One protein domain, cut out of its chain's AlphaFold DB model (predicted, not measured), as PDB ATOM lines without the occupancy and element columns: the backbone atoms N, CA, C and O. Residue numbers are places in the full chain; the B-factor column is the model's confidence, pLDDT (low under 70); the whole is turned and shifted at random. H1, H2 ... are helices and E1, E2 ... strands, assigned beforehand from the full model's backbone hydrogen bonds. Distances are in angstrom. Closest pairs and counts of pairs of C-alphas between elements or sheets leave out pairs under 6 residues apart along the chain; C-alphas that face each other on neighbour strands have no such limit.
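This is residues 6 to 121 of the 122 residues of an uncharacterized protein of Listeria booriae (UniProt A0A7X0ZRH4). A small sheet of three strands has H5 over one face and H4 over the other, three layers; from H4 the kinked H3 reaches out to the helical hairpin of H1 and H2, which forms a second lobe away from the sheet. The printed part has 116 residues with five named helices and three named strands, in the order E1 H1 H2 H3 E2 H4 E3 H5; the sheet, E1 E2 E3, is parallel and the class mostly helix. It is only just compact, close to loose, with a radius of gyration of the C-alphas of 15.7 A, and spans 46 by 33 by 21 A.

Find C-alpha 63 at (66.275, 97.271, 145.762), where E2, residues 63 to 69, begins its 20.5 A. E1 is residues 6 to 9, E3 residues 93 to 98. H4, residues 74 to 87, is 18.3 A long; H5, residues 103 to 119, runs 24.9 A to C-alpha 119 at (64.543, 83.416, 140.706). H3, residues 40 to 57, is 24.1 A long, H2 is residues 26 to 36 and H1 residues 15 to 22.

Look for N 65 and O 6, 2.9 A apart, between E1 and E2, and N 66 and O 94, 2.8 A, between E2 and E3. E2, H4, E3 form a strand-helix-strand unit, parallel neighbour strands with a helix between, its crossover right-handed; E1, H1 H2 H3, E2 form another. H5 and H4 are on opposite faces, at heights over the sheet of 7.4 A and 10.3 A. H3 is the hub: its residues 52 to 56 touch H4, closest at C-alphas 52 and 82, 6.6 A; its residues 44 to 48 touch H1, C-alphas 48 and 15, 5.2 A; its residues 40 to 47 touch H2, C-alphas 43 and 36, 4.1 A. Every O i to N i+4 pair is within hydrogen-bond range in H1 and H2, but 12 of 14 in H3, 8 of 10 in H4 and 9 of 13 in H5.

The two C-alphas farthest apart, of Asp 38 and Lys 120, are 46.9 A apart. The printed part has no cut, its links are tight, and no printed residue is under 70 in pLDDT.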
ATOM      1  N   ALA A   6      66.037  97.032 140.839       94.94
ATOM      2  CA  ALA A   6      66.912  97.263 139.696       94.94
ATOM      3  C   ALA A   6      68.079  96.266 139.722       94.94
ATOM      4  O   ALA A   6      68.809  96.184 140.709       94.94
ATOM      5  N   ILE A   7      68.251  95.529 138.624       96.62
ATOM      6  CA  ILE A   7      69.334  94.561 138.419       96.62
ATOM      7  C   ILE A   7      70.235  95.117 137.315       96.62
ATOM      8  O   ILE A   7      69.762  95.396 136.215       96.62
ATOM      9  N   ILE A   8      71.505  95.356 137.630       96.81
ATOM     10  CA  ILE A   8      72.363  96.296 136.904       96.81
ATOM     11  C   ILE A   8      73.719  95.640 136.619       96.81
ATOM     12  O   ILE A   8      74.427  95.254 137.544       96.81
ATOM     13  N   GLY A   9      74.101  95.542 135.345       96.31
ATOM     14  CA  GLY A   9      75.405  95.024 134.918       96.31
ATOM     15  C   GLY A   9      76.359  96.150 134.517       96.31
ATOM     16  O   GLY A   9      76.030  96.920 133.620       96.31
ATOM     17  N   ALA A  10      77.514  96.247 135.181       95.06
ATOM     18  CA  ALA A  10      78.633  97.151 134.870       95.06
ATOM     19  C   ALA A  10      78.236  98.566 134.358       95.06
ATOM     20  O   ALA A  10      78.626  98.952 133.250       95.06
ATOM     21  N   PRO A  11      77.456  99.360 135.126       95.81
ATOM     22  CA  PRO A  11      76.939 100.648 134.662       95.81
ATOM     23  C   PRO A  11      78.029 101.714 134.466       95.81
ATOM     24  O   PRO A  11      79.021 101.774 135.195       95.81
ATOM     25  N   GLN A  12      77.787 102.639 133.533       95.62
ATOM     26  CA  GLN A  12      78.614 103.828 133.310       95.62
ATOM     27  C   GLN A  12      78.061 105.029 134.090       95.62
ATOM     28  O   GLN A  12      77.057 105.628 133.717       95.62
ATOM     29  N   VAL A  13      78.743 105.408 135.173       97.44
ATOM     30  CA  VAL A  13      78.305 106.495 136.072       97.44
ATOM     31  C   VAL A  13      78.697 107.881 135.553       97.44
ATOM     32  O   VAL A  13      77.907 108.818 135.603       97.44
ATOM     33  N   TYR A  14      79.906 108.006 135.000       98.00
ATOM     34  CA  TYR A  14      80.425 109.258 134.443       98.00
ATOM     35  C   TYR A  14      80.155 109.295 132.940       98.00
ATOM     36  O   TYR A  14      81.034 108.975 132.135       98.00
ATOM     37  N   ILE A  15      78.914 109.628 132.578       97.75
ATOM     38  CA  ILE A  15      78.375 109.479 131.218       97.75
ATOM     39  C   ILE A  15      79.215 110.242 130.188       97.75
ATOM     40  O   ILE A  15      79.657 109.652 129.206       97.75
ATOM     41  N   ALA A  16      79.493 111.529 130.413       97.88
ATOM     42  CA  ALA A  16      80.253 112.324 129.449       97.88
ATOM     43  C   ALA A  16      81.701 111.837 129.306       97.88
ATOM     44  O   ALA A  16      82.226 111.806 128.196       97.88
ATOM     45  N   ASN A  17      82.352 111.424 130.397       97.50
ATOM     46  CA  ASN A  17      83.703 110.863 130.317       97.50
ATOM     47  C   ASN A  17      83.723 109.549 129.528       97.50
ATOM     48  O   ASN A  17      84.623 109.344 128.717       97.50
ATOM     49  N   TYR A  18      82.734 108.682 129.754       96.12
ATOM     50  CA  TYR A  18      82.609 107.425 129.027       96.12
ATOM     51  C   TYR A  18      82.352 107.658 127.534       96.12
ATOM     52  O   TYR A  18      83.060 107.102 126.698       96.12
ATOM     53  N   LEU A  19      81.389 108.518 127.187       96.25
ATOM     54  CA  LEU A  19      81.074 108.836 125.791       96.25
ATOM     55  C   LEU A  19      82.276 109.437 125.060       96.25
ATOM     56  O   LEU A  19      82.560 109.025 123.940       96.25
ATOM     57  N   ASN A  20      83.033 110.326 125.710       96.56
ATOM     58  CA  ASN A  20      84.253 110.887 125.133       96.56
ATOM     59  C   ASN A  20      85.295 109.802 124.806       96.56
ATOM     60  O   ASN A  20      85.898 109.823 123.744       96.56
ATOM     61  N   GLN A  21      85.482 108.816 125.692       94.56
ATOM     62  CA  GLN A  21      86.402 107.692 125.449       94.56
ATOM     63  C   GLN A  21      85.951 106.793 124.290       94.56
ATOM     64  O   GLN A  21      86.779 106.128 123.670       94.56
ATOM     65  N   ARG A  22      84.644 106.739 124.013       93.06
ATOM     66  CA  ARG A  22      84.059 105.940 122.927       93.06
ATOM     67  C   ARG A  22      83.947 106.700 121.607       93.06
ATOM     68  O   ARG A  22      83.779 106.063 120.572       93.06
ATOM     69  N   ALA A  23      84.047 108.025 121.625       95.56
ATOM     70  CA  ALA A  23      83.958 108.865 120.439       95.56
ATOM     71  C   ALA A  23      85.263 108.819 119.623       95.56
ATOM     72  O   ALA A  23      86.072 109.738 119.649       95.56
ATOM     73  N   THR A  24      85.472 107.720 118.897       95.88
ATOM     74  CA  THR A  24      86.672 107.469 118.080       95.88
ATOM     75  C   THR A  24      86.552 107.904 116.612       95.88
ATOM     76  O   THR A  24      87.474 107.678 115.835       95.88
ATOM     77  N   SER A  25      85.434 108.520 116.215       97.06
ATOM     78  CA  SER A  25      85.201 109.050 114.865       97.06
ATOM     79  C   SER A  25      84.639 110.468 114.927       97.06
ATOM     80  O   SER A  25      83.967 110.824 115.897       97.06
ATOM     81  N   ASP A  26      84.829 111.248 113.861       97.25
ATOM     82  CA  ASP A  26      84.340 112.632 113.778       97.25
ATOM     83  C   ASP A  26      82.829 112.729 113.998       97.25
ATOM     84  O   ASP A  26      82.350 113.576 114.748       97.25
ATOM     85  N   SER A  27      82.065 111.796 113.424       97.06
ATOM     86  CA  SER A  27      80.613 111.745 113.603       97.06
ATOM     87  C   SER A  27      80.193 111.428 115.043       97.06
ATOM     88  O   SER A  27      79.147 111.893 115.498       97.06
ATOM     89  N   MET A  28      80.987 110.649 115.787       96.81
ATOM     90  CA  MET A  28      80.736 110.401 117.208       96.81
ATOM     91  C   MET A  28      81.166 111.582 118.076       96.81
ATOM     92  O   MET A  28      80.451 111.909 119.021       96.81
ATOM     93  N   LEU A  29      82.276 112.244 117.742       97.00
ATOM     94  CA  LEU A  29      82.722 113.465 118.416       97.00
ATOM     95  C   LEU A  29      81.696 114.587 118.253       97.00
ATOM     96  O   LEU A  29      81.334 115.237 119.228       97.00
ATOM     97  N   GLU A  30      81.143 114.757 117.052       97.12
ATOM     98  CA  GLU A  30      80.084 115.731 116.800       97.12
ATOM     99  C   GLU A  30      78.846 115.453 117.668       97.12
ATOM    100  O   GLU A  30      78.322 116.352 118.327       97.12
ATOM    101  N   ARG A  31      78.388 114.194 117.731       96.69
ATOM    102  CA  ARG A  31      77.262 113.798 118.598       96.69
ATOM    103  C   ARG A  31      77.574 113.998 120.078       96.69
ATOM    104  O   ARG A  31      76.691 114.422 120.821       96.69
ATOM    105  N   TYR A  32      78.802 113.708 120.496       97.56
ATOM    106  CA  TYR A  32      79.261 113.949 121.857       97.56
ATOM    107  C   TYR A  32      79.142 115.433 122.220       97.56
ATOM    108  O   TYR A  32      78.466 115.748 123.197       97.56
ATOM    109  N   TYR A  33      79.686 116.343 121.405       97.56
ATOM    110  CA  TYR A  33      79.588 117.788 121.651       97.56
ATOM    111  C   TYR A  33      78.141 118.291 121.647       97.56
ATOM    112  O   TYR A  33      77.757 119.049 122.534       97.56
ATOM    113  N   ARG A  34      77.289 117.780 120.746       97.12
ATOM    114  CA  ARG A  34      75.850 118.101 120.750       97.12
ATOM    115  C   ARG A  34      75.161 117.730 122.070       97.12
ATOM    116  O   ARG A  34      74.297 118.471 122.521       97.12
ATOM    117  N   ILE A  35      75.533 116.611 122.699       96.12
ATOM    118  CA  ILE A  35      74.978 116.194 124.000       96.12
ATOM    119  C   ILE A  35      75.426 117.133 125.129       96.12
ATOM    120  O   ILE A  35      74.675 117.333 126.085       96.12
ATOM    121  N   LEU A  36      76.626 117.711 125.042       97.81
ATOM    122  CA  LEU A  36      77.108 118.651 126.055       97.81
ATOM    123  C   LEU A  36      76.389 120.012 125.989       97.81
ATOM    124  O   LEU A  36      76.330 120.707 127.001       97.81
ATOM    125  N   GLY A  37      75.808 120.369 124.840       95.88
ATOM    126  CA  GLY A  37      75.184 121.675 124.616       95.88
ATOM    127  C   GLY A  37      76.212 122.799 124.459       95.88
ATOM    128  O   GLY A  37      77.407 122.547 124.385       95.88
ATOM    129  N   ASP A  38      75.756 124.050 124.419       96.31
ATOM    130  CA  ASP A  38      76.601 125.191 124.017       96.31
ATOM    131  C   ASP A  38      77.793 125.453 124.950       96.31
ATOM    132  O   ASP A  38      78.848 125.917 124.519       96.31
ATOM    133  N   ASN A  39      77.645 125.145 126.242       97.38
ATOM    134  CA  ASN A  39      78.739 125.199 127.204       97.38
ATOM    135  C   ASN A  39      79.215 123.778 127.512       97.38
ATOM    136  O   ASN A  39      78.699 123.125 128.425       97.38
ATOM    137  N   HIS A  40      80.213 123.317 126.755       97.44
ATOM    138  CA  HIS A  40      80.743 121.957 126.862       97.44
ATOM    139  C   HIS A  40      81.189 121.590 128.285       97.44
ATOM    140  O   HIS A  40      80.977 120.459 128.728       97.44
ATOM    141  N   GLU A  41      81.730 122.549 129.033       97.38
ATOM    142  CA  GLU A  41      82.273 122.302 130.368       97.38
ATOM    143  C   GLU A  41      81.152 122.074 131.379       97.38
ATOM    144  O   GLU A  41      81.181 121.091 132.128       97.38
ATOM    145  N   LEU A  42      80.124 122.927 131.350       97.75
ATOM    146  CA  LEU A  42      78.924 122.742 132.167       97.75
ATOM    147  C   LEU A  42      78.169 121.473 131.766       97.75
ATOM    148  O   LEU A  42      77.751 120.713 132.639       97.75
ATOM    149  N   GLY A  43      78.046 121.194 130.467       98.38
ATOM    150  CA  GLY A  43      77.433 119.969 129.961       98.38
ATOM    151  C   GLY A  43      78.149 118.718 130.454       98.38
ATOM    152  O   GLY A  43      77.527 117.786 130.968       98.38
ATOM    153  N   LYS A  44      79.482 118.702 130.374       98.44
ATOM    154  CA  LYS A  44      80.302 117.586 130.850       98.44
ATOM    155  C   LYS A  44      80.144 117.376 132.352       98.44
ATOM    156  O   LYS A  44      80.010 116.232 132.791       98.44
ATOM    157  N   GLN A  45      80.144 118.452 133.139       98.19
ATOM    158  CA  GLN A  45      79.895 118.380 134.581       98.19
ATOM    159  C   GLN A  45      78.495 117.834 134.878       98.19
ATOM    160  O   GLN A  45      78.367 116.906 135.678       98.19
ATOM    161  N   PHE A  46      77.472 118.346 134.194       98.06
ATOM    162  CA  PHE A  46      76.091 117.897 134.337       98.06
ATOM    163  C   PHE A  46      75.960 116.392 134.087       98.06
ATOM    164  O   PHE A  46      75.504 115.659 134.963       98.06
ATOM    165  N   TRP A  47      76.420 115.909 132.932       98.25
ATOM    166  CA  TRP A  47      76.285 114.503 132.549       98.25
ATOM    167  C   TRP A  47      77.107 113.559 133.427       98.25
ATOM    168  O   TRP A  47      76.652 112.459 133.732       98.25
ATOM    169  N   ASN A  48      78.296 113.970 133.871       98.38
ATOM    170  CA  ASN A  48      79.094 113.163 134.796       98.38
ATOM    171  C   ASN A  48      78.497 113.108 136.207       98.38
ATOM    172  O   ASN A  48      78.716 112.128 136.912       98.38
ATOM    173  N   GLN A  49      77.757 114.134 136.628       98.00
ATOM    174  CA  GLN A  49      77.124 114.171 137.945       98.00
ATOM    175  C   GLN A  49      75.669 113.709 137.929       98.00
ATOM    176  O   GLN A  49      75.070 113.601 138.992       98.00
ATOM    177  N   LEU A  50      75.085 113.413 136.766       97.81
ATOM    178  CA  LEU A  50      73.658 113.126 136.643       97.81
ATOM    179  C   LEU A  50      73.208 112.008 137.595       97.81
ATOM    180  O   LEU A  50      72.324 112.229 138.417       97.81
ATOM    181  N   ILE A  51      73.842 110.833 137.534       97.06
ATOM    182  CA  ILE A  51      73.462 109.681 138.368       97.06
ATOM    183  C   ILE A  51      73.775 109.945 139.847       97.06
ATOM    184  O   ILE A  51      72.934 109.685 140.705       97.06
ATOM    185  N   LEU A  52      74.944 110.514 140.153       97.31
ATOM    186  CA  LEU A  52      75.354 110.810 141.530       97.31
ATOM    187  C   LEU A  52      74.432 111.844 142.192       97.31
ATOM    188  O   LEU A  52      74.038 111.683 143.341       97.31
ATOM    189  N   ASN A  53      73.992 112.859 141.448       96.62
ATOM    190  CA  ASN A  53      73.022 113.843 141.917       96.62
ATOM    191  C   ASN A  53      71.643 113.224 142.154       96.62
ATOM    192  O   ASN A  53      70.951 113.630 143.087       96.62
ATOM    193  N   GLN A  54      71.235 112.243 141.343       94.88
ATOM    194  CA  GLN A  54      70.003 111.497 141.606       94.88
ATOM    195  C   GLN A  54      70.130 110.677 142.887       94.88
ATOM    196  O   GLN A  54      69.213 110.703 143.707       94.88
ATOM    197  N   VAL A  55      71.283 110.039 143.112       95.38
ATOM    198  CA  VAL A  55      71.584 109.403 144.395       95.38
ATOM    199  C   VAL A  55      71.579 110.426 145.518       95.38
ATOM    200  O   VAL A  55      71.033 110.111 146.551       95.38
ATOM    201  N   ALA A  56      72.076 111.650 145.364       93.88
ATOM    202  CA  ALA A  56      72.031 112.649 146.437       93.88
ATOM    203  C   ALA A  56      70.604 113.136 146.768       93.88
ATOM    204  O   ALA A  56      70.297 113.418 147.924       93.88
ATOM    205  N   LYS A  57      69.725 113.235 145.763       94.31
ATOM    206  CA  LYS A  57      68.391 113.855 145.892       94.31
ATOM    207  C   LYS A  57      67.254 112.872 146.169       94.31
ATOM    208  O   LYS A  57      66.196 113.291 146.632       94.31
ATOM    209  N   ALA A  58      67.420 111.591 145.843       93.12
ATOM    210  CA  ALA A  58      66.338 110.612 145.932       93.12
ATOM    211  C   ALA A  58      65.847 110.427 147.376       93.12
ATOM    212  O   ALA A  58      66.638 110.236 148.287       93.12
ATOM    213  N   THR A  59      64.543 110.406 147.619       92.19
ATOM    214  CA  THR A  59      64.005 110.078 148.955       92.19
ATOM    215  C   THR A  59      63.752 108.585 149.139       92.19
ATOM    216  O   THR A  59      63.563 108.124 150.258       92.19
ATOM    217  N   GLN A  60      63.734 107.831 148.043       91.69
ATOM    218  CA  GLN A  60      63.477 106.397 148.010       91.69
ATOM    219  C   GLN A  60      64.355 105.748 146.948       91.69
ATOM    220  O   GLN A  60      64.633 106.355 145.911       91.69
ATOM    221  N   PHE A  61      64.733 104.499 147.196       93.62
ATOM    222  CA  PHE A  61      65.524 103.690 146.281       93.62
ATOM    223  C   PHE A  61      64.798 102.382 145.957       93.62
ATOM    224  O   PHE A  61      64.096 101.852 146.820       93.62
ATOM    225  N   PRO A  62      64.956 101.855 144.731       93.44
ATOM    226  CA  PRO A  62      64.645 100.455 144.469       93.44
ATOM    227  C   PRO A  62      65.590  99.548 145.270       93.44
ATOM    228  O   PRO A  62      66.655  99.984 145.706       93.44
ATOM    229  N   GLU A  63      65.261  98.263 145.389       94.44
ATOM    230  CA  GLU A  63      66.275  97.271 145.762       94.44
ATOM    231  C   GLU A  63      67.325  97.188 144.643       94.44
ATOM    232  O   GLU A  63      66.986  96.926 143.486       94.44
ATOM    233  N   LEU A  64      68.585  97.469 144.972       96.94
ATOM    234  CA  LEU A  64      69.675  97.574 144.006       96.94
ATOM    235  C   LEU A  64      70.514  96.295 143.989       96.94
ATOM    236  O   LEU A  64      71.027  95.870 145.024       96.94
ATOM    237  N   HIS A  65      70.705  95.724 142.802       97.75
ATOM    238  CA  HIS A  65      71.545  94.552 142.567       97.75
ATOM    239  C   HIS A  65      72.535  94.869 141.456       97.75
ATOM    240  O   HIS A  65      72.136  95.117 140.320       97.75
ATOM    241  N   PHE A  66      73.822  94.860 141.774       98.19
ATOM    242  CA  PHE A  66      74.896  95.141 140.834       98.19
ATOM    243  C   PHE A  66      75.680  93.877 140.524       98.19
ATOM    244  O   PHE A  66      75.954  93.087 141.422       98.19
ATOM    245  N   HIS A  67      76.096  93.743 139.272       98.31
ATOM    246  CA  HIS A  67      77.037  92.731 138.824       98.31
ATOM    247  C   HIS A  67      78.155  93.377 138.016       98.31
ATOM    248  O   HIS A  67      77.899  94.195 137.126       98.31
ATOM    249  N   VAL A  68      79.395  93.008 138.315       98.00
ATOM    250  CA  VAL A  68      80.579  93.471 137.585       98.00
ATOM    251  C   VAL A  68      81.745  92.505 137.802       98.00
ATOM    252  O   VAL A  68      81.807  91.809 138.814       98.00
ATOM    253  N   GLY A  69      82.683  92.467 136.860       97.44
ATOM    254  CA  GLY A  69      83.922  91.708 137.003       97.44
ATOM    255  C   GLY A  69      84.925  92.451 137.873       97.44
ATOM    256  O   GLY A  69      85.074  93.667 137.754       97.44
ATOM    257  N   LYS A  70      85.659  91.727 138.720       95.12
ATOM    258  CA  LYS A  70      86.690  92.301 139.599       95.12
ATOM    259  C   LYS A  70      87.790  93.049 138.839       95.12
ATOM    260  O   LYS A  70      88.352  93.999 139.379       95.12
ATOM    261  N   GLY A  71      88.098  92.622 137.612       94.81
ATOM    262  CA  GLY A  71      89.080  93.272 136.746       94.81
ATOM    263  C   GLY A  71      88.478  94.248 135.729       94.81
ATOM    264  O   GLY A  71      89.240  94.942 135.060       94.81
ATOM    265  N   ASP A  72      87.146  94.343 135.625       95.50
ATOM    266  CA  ASP A  72      86.493  95.285 134.711       95.50
ATOM    267  C   ASP A  72      86.797  96.715 135.154       95.50
ATOM    268  O   ASP A  72      86.508  97.111 136.285       95.50
ATOM    269  N   PHE A  73      87.344  97.526 134.246       93.44
ATOM    270  CA  PHE A  73      87.691  98.915 134.532       93.44
ATOM    271  C   PHE A  73      86.497  99.752 135.016       93.44
ATOM    272  O   PHE A  73      86.703 100.760 135.700       93.44
ATOM    273  N   HIS A  74      85.259  99.370 134.682       93.25
ATOM    274  CA  HIS A  74      84.061 100.041 135.177       93.25
ATOM    275  C   HIS A  74      83.907  99.894 136.687       93.25
ATOM    276  O   HIS A  74      83.387 100.811 137.321       93.25
ATOM    277  N   TYR A  75      84.385  98.799 137.286       96.31
ATOM    278  CA  TYR A  75      84.272  98.592 138.723       96.31
ATOM    279  C   TYR A  75      84.952  99.717 139.524       96.31
ATOM    280  O   TYR A  75      84.240 100.480 140.186       96.31
ATOM    281  N   PRO A  76      86.278  99.938 139.416       96.56
ATOM    282  CA  PRO A  76      86.929 101.017 140.149       96.56
ATOM    283  C   PRO A  76      86.568 102.412 139.619       96.56
ATOM    284  O   PRO A  76      86.546 103.363 140.398       96.56
ATOM    285  N   LYS A  77      86.288 102.578 138.315       95.94
ATOM    286  CA  LYS A  77      86.056 103.916 137.732       95.94
ATOM    287  C   LYS A  77      84.627 104.426 137.868       95.94
ATOM    288  O   LYS A  77      84.437 105.638 137.851       95.94
ATOM    289  N   HIS A  78      83.634 103.548 137.958       97.38
ATOM    290  CA  HIS A  78      82.224 103.933 137.965       97.38
ATOM    291  C   HIS A  78      81.494 103.427 139.205       97.38
ATOM    292  O   HIS A  78      80.900 104.238 139.914       97.38
ATOM    293  N   LEU A  79      81.562 102.127 139.503       97.38
ATOM    294  CA  LEU A  79      80.774 101.562 140.598       97.38
ATOM    295  C   LEU A  79      81.317 101.962 141.969       97.38
ATOM    296  O   LEU A  79      80.530 102.378 142.803       97.38
ATOM    297  N   VAL A  80      82.634 101.926 142.197       97.12
ATOM    298  CA  VAL A  80      83.213 102.347 143.489       97.12
ATOM    299  C   VAL A  80      82.822 103.794 143.858       97.12
ATOM    300  O   VAL A  80      82.363 104.009 144.982       97.12
ATOM    301  N   PRO A  81      82.910 104.793 142.954       97.19
ATOM    302  CA  PRO A  81      82.376 106.127 143.227       97.19
ATOM    303  C   PRO A  81      80.870 106.164 143.516       97.19
ATOM    304  O   PRO A  81      80.447 106.891 144.410       97.19
ATOM    305  N   LEU A  82      80.063 105.389 142.787       98.06
ATOM    306  CA  LEU A  82      78.619 105.306 143.024       98.06
ATOM    307  C   LEU A  82      78.302 104.700 144.394       98.06
ATOM    308  O   LEU A  82      77.475 105.243 145.121       98.06
ATOM    309  N   PHE A  83      78.974 103.609 144.756       97.94
ATOM    310  CA  PHE A  83      78.832 102.936 146.044       97.94
ATOM    311  C   PHE A  83      79.180 103.868 147.189       97.94
ATOM    312  O   PHE A  83      78.394 103.991 148.115       97.94
ATOM    313  N   LYS A  84      80.242 104.665 147.053       97.69
ATOM    314  CA  LYS A  84      80.568 105.700 148.037       97.69
ATOM    315  C   LYS A  84      79.420 106.694 148.268       97.69
ATOM    316  O   LYS A  84      79.214 107.114 149.403       97.69
ATOM    317  N   GLU A  85      78.688 107.098 147.228       97.31
ATOM    318  CA  GLU A  85      77.528 107.988 147.396       97.31
ATOM    319  C   GLU A  85      76.291 107.266 147.952       97.31
ATOM    320  O   GLU A  85      75.529 107.875 148.700       97.31
ATOM    321  N   LEU A  86      76.098 105.979 147.641       97.81
ATOM    322  CA  LEU A  86      75.043 105.155 148.243       97.81
ATOM    323  C   LEU A  86      75.310 104.904 149.737       97.81
ATOM    324  O   LEU A  86      74.410 105.098 150.555       97.81
ATOM    325  N   ASP A  87      76.550 104.576 150.101       97.56
ATOM    326  CA  ASP A  87      76.997 104.301 151.472       97.56
ATOM    327  C   ASP A  87      76.850 105.526 152.376       97.56
ATOM    328  O   ASP A  87      76.329 105.424 153.484       97.56
ATOM    329  N   LYS A  88      77.225 106.720 151.889       96.75
ATOM    330  CA  LYS A  88      77.006 107.996 152.605       96.75
ATOM    331  C   LYS A  88      75.543 108.246 152.961       96.75
ATOM    332  O   LYS A  88      75.256 109.047 153.846       96.75
ATOM    333  N   ARG A  89      74.627 107.634 152.212       95.69
ATOM    334  CA  ARG A  89      73.181 107.750 152.387       95.69
ATOM    335  C   ARG A  89      72.566 106.527 153.056       95.69
ATOM    336  O   ARG A  89      71.341 106.446 153.105       95.69
ATOM    337  N   GLU A  90      73.396 105.597 153.525       96.56
ATOM    338  CA  GLU A  90      72.977 104.349 154.168       96.56
ATOM    339  C   GLU A  90      72.045 103.509 153.273       96.56
ATOM    340  O   GLU A  90      71.153 102.801 153.739       96.56
ATOM    341  N   VAL A  91      72.235 103.594 151.950       96.56
ATOM    342  CA  VAL A  91      71.429 102.855 150.976       96.56
ATOM    343  C   VAL A  91      72.004 101.461 150.804       96.56
ATOM    344  O   VAL A  91      73.104 101.283 150.288       96.56
ATOM    345  N   THR A  92      71.222 100.452 151.169       96.12
ATOM    346  CA  THR A  92      71.607  99.054 150.978       96.12
ATOM    347  C   THR A  92      71.563  98.661 149.502       96.12
ATOM    348  O   THR A  92      70.576  98.920 148.809       96.12
ATOM    349  N   TYR A  93      72.585  97.947 149.043       97.31
ATOM    350  CA  TYR A  93      72.630  97.316 147.728       97.31
ATOM    351  C   TYR A  93      73.296  95.940 147.824       97.31
ATOM    352  O   TYR A  93      74.023  95.649 148.773       97.31
ATOM    353  N   ARG A  94      73.056  95.081 146.831       97.44
ATOM    354  CA  ARG A  94      73.773  93.812 146.661       97.44
ATOM    355  C   ARG A  94      74.784  93.953 145.536       97.44
ATOM    356  O   ARG A  94      74.459  94.505 144.487       97.44
ATOM    357  N   LEU A  95      75.986  93.433 145.748       97.75
ATOM    358  CA  LEU A  95      77.047  93.391 144.751       97.75
ATOM    359  C   LEU A  95      77.464  91.942 144.520       97.75
ATOM    360  O   LEU A  95      77.912  91.272 145.448       97.75
ATOM    361  N   ASP A  96      77.348  91.500 143.278       97.75
ATOM    362  CA  ASP A  96      77.993  90.303 142.765       97.75
ATOM    363  C   ASP A  96      79.276  90.706 142.027       97.75
ATOM    364  O   ASP A  96      79.241  91.299 140.944       97.75
ATOM    365  N   LEU A  97      80.418  90.451 142.666       97.00
ATOM    366  CA  LEU A  97      81.738  90.765 142.131       97.00
ATOM    367  C   LEU A  97      82.373  89.488 141.575       97.00
ATOM    368  O   LEU A  97      82.973  88.706 142.313       97.00
ATOM    369  N   ALA A  98      82.225  89.279 140.272       95.75
ATOM    370  CA  ALA A  98      82.622  88.045 139.606       95.75
ATOM    371  C   ALA A  98      84.103  88.032 139.190       95.75
ATOM    372  O   ALA A  98      84.749  89.071 139.029       95.75
ATOM    373  N   ASP A  99      84.647  86.833 138.975       95.94
ATOM    374  CA  ASP A  99      86.038  86.639 138.559       95.94
ATOM    375  C   ASP A  99      86.211  86.720 137.032       95.94
ATOM    376  O   ASP A  99      86.385  85.715 136.344       95.94
ATOM    377  N   TYR A 100      86.118  87.937 136.496       95.88
ATOM    378  CA  TYR A 100      86.503  88.253 135.121       95.88
ATOM    379  C   TYR A 100      87.083  89.666 135.021       95.88
ATOM    380  O   TYR A 100      86.914  90.494 135.926       95.88
ATOM    381  N   THR A 101      87.778  89.929 133.914       95.31
ATOM    382  CA  THR A 101      88.563  91.157 133.730       95.31
ATOM    383  C   THR A 101      88.038  92.023 132.600       95.31
ATOM    384  O   THR A 101      87.973  93.239 132.739       95.31
ATOM    385  N   GLU A 102      87.646  91.433 131.477       94.00
ATOM    386  CA  GLU A 102      87.279  92.219 130.306       94.00
ATOM    387  C   GLU A 102      85.816  92.657 130.375       94.00
ATOM    388  O   GLU A 102      84.916  91.857 130.631       94.00
ATOM    389  N   HIS A 103      85.548  93.931 130.080       91.56
ATOM    390  CA  HIS A 103      84.183  94.467 130.108       91.56
ATOM    391  C   HIS A 103      83.238  93.761 129.120       91.56
ATOM    392  O   HIS A 103      82.043  93.620 129.368       91.56
ATOM    393  N   ASN A 104      83.757  93.277 127.987       92.75
ATOM    394  CA  ASN A 104      82.949  92.532 127.017       92.75
ATOM    395  C   ASN A 104      82.418  91.197 127.581       92.75
ATOM    396  O   ASN A 104      81.443  90.665 127.051       92.75
ATOM    397  N   GLN A 105      82.999  90.685 128.672       93.69
ATOM    398  CA  GLN A 105      82.545  89.473 129.343       93.69
ATOM    399  C   GLN A 105      81.296  89.722 130.193       93.69
ATOM    400  O   GLN A 105      80.571  88.770 130.474       93.69
ATOM    401  N   THR A 106      80.962  90.972 130.543       93.06
ATOM    402  CA  THR A 106      79.761  91.267 131.340       93.06
ATOM    403  C   THR A 106      78.505  90.645 130.734       93.06
ATOM    404  O   THR A 106      77.709  90.096 131.479       93.06
ATOM    405  N   GLY A 107      78.334  90.620 129.408       90.75
ATOM    406  CA  GLY A 107      77.169  89.966 128.791       90.75
ATOM    407  C   GLY A 107      77.063  88.461 129.098       90.75
ATOM    408  O   GLY A 107      75.966  87.951 129.347       90.75
ATOM    409  N   GLN A 108      78.201  87.763 129.142       94.38
ATOM    410  CA  GLN A 108      78.277  86.333 129.449       94.38
ATOM    411  C   GLN A 108      77.947  86.050 130.919       94.38
ATOM    412  O   GLN A 108      77.198  85.120 131.206       94.38
ATOM    413  N   TYR A 109      78.482  86.853 131.842       95.88
ATOM    414  CA  TYR A 109      78.344  86.620 133.286       95.88
ATOM    415  C   TYR A 109      77.092  87.264 133.897       95.88
ATOM    416  O   TYR A 109      76.539  86.744 134.865       95.88
ATOM    417  N   PHE A 110      76.585  88.343 133.299       96.75
ATOM    418  CA  PHE A 110      75.369  89.011 133.758       96.75
ATOM    419  C   PHE A 110      74.127  88.152 133.540       96.75
ATOM    420  O   PHE A 110      73.203  88.210 134.343       96.75
ATOM    421  N   THR A 111      74.095  87.337 132.480       95.25
ATOM    422  CA  THR A 111      72.924  86.507 132.164       95.25
ATOM    423  C   THR A 111      72.624  85.492 133.283       95.25
ATOM    424  O   THR A 111      71.508  85.528 133.807       95.25
ATOM    425  N   PRO A 112      73.576  84.644 133.733       95.56
ATOM    426  CA  PRO A 112      73.367  83.782 134.900       95.56
ATOM    427  C   PRO A 112      72.987  84.551 136.171       95.56
ATOM    428  O   PRO A 112      72.024  84.176 136.841       95.56
ATOM    429  N   PHE A 113      73.682  85.656 136.468       97.12
ATOM    430  CA  PHE A 113      73.395  86.498 137.634       97.12
ATOM    431  C   PHE A 113      71.959  87.038 137.624       97.12
ATOM    432  O   PHE A 113      71.274  87.014 138.648       97.12
ATOM    433  N   LEU A 114      71.486  87.503 136.466       96.62
ATOM    434  CA  LEU A 114      70.128  88.001 136.287       96.62
ATOM    435  C   LEU A 114      69.101  86.900 136.570       96.62
ATOM    436  O   LEU A 114      68.177  87.128 137.348       96.62
ATOM    437  N   PHE A 115      69.275  85.709 135.986       95.94
ATOM    438  CA  PHE A 115      68.366  84.581 136.205       95.94
ATOM    439  C   PHE A 115      68.319  84.153 137.671       95.94
ATOM    440  O   PHE A 115      67.231  83.974 138.220       95.94
ATOM    441  N   GLU A 116      69.474  84.029 138.325       96.06
ATOM    442  CA  GLU A 116      69.552  83.669 139.740       96.06
ATOM    443  C   GLU A 116      68.886  84.731 140.623       96.06
ATOM    444  O   GLU A 116      68.101  84.410 141.517       96.06
ATOM    445  N   THR A 117      69.166  86.004 140.347       95.75
ATOM    446  CA  THR A 117      68.627  87.134 141.105       95.75
ATOM    447  C   THR A 117      67.110  87.203 140.982       95.75
ATOM    448  O   THR A 117      66.431  87.306 141.999       95.75
ATOM    449  N   VAL A 118      66.568  87.072 139.765       95.06
ATOM    450  CA  VAL A 118      65.117  87.044 139.528       95.06
ATOM    451  C   VAL A 118      64.472  85.827 140.189       95.06
ATOM    452  O   VAL A 118      63.440  85.972 140.835       95.06
ATOM    453  N   SER A 119      65.086  84.645 140.103       94.44
ATOM    454  CA  SER A 119      64.543  83.416 140.706       94.44
ATOM    455  C   SER A 119      64.430  83.494 142.231       94.44
ATOM    456  O   SER A 119      63.550  82.871 142.807       94.44
ATOM    457  N   LYS A 120      65.292  84.277 142.893       91.75
ATOM    458  CA  LYS A 120      65.237  84.532 144.344       91.75
ATOM    459  C   LYS A 120      64.209  85.598 144.746       91.75
ATOM    460  O   LYS A 120      64.041  85.850 145.938       91.75
ATOM    461  N   MET A 121      63.611  86.293 143.777       85.69
ATOM    462  CA  MET A 121      62.653  87.384 143.998       85.69
ATOM    463  C   MET A 121      61.196  86.972 143.790       85.69
ATOM    464  O   MET A 121      60.312  87.757 144.138       85.69
TER     465      MET A 121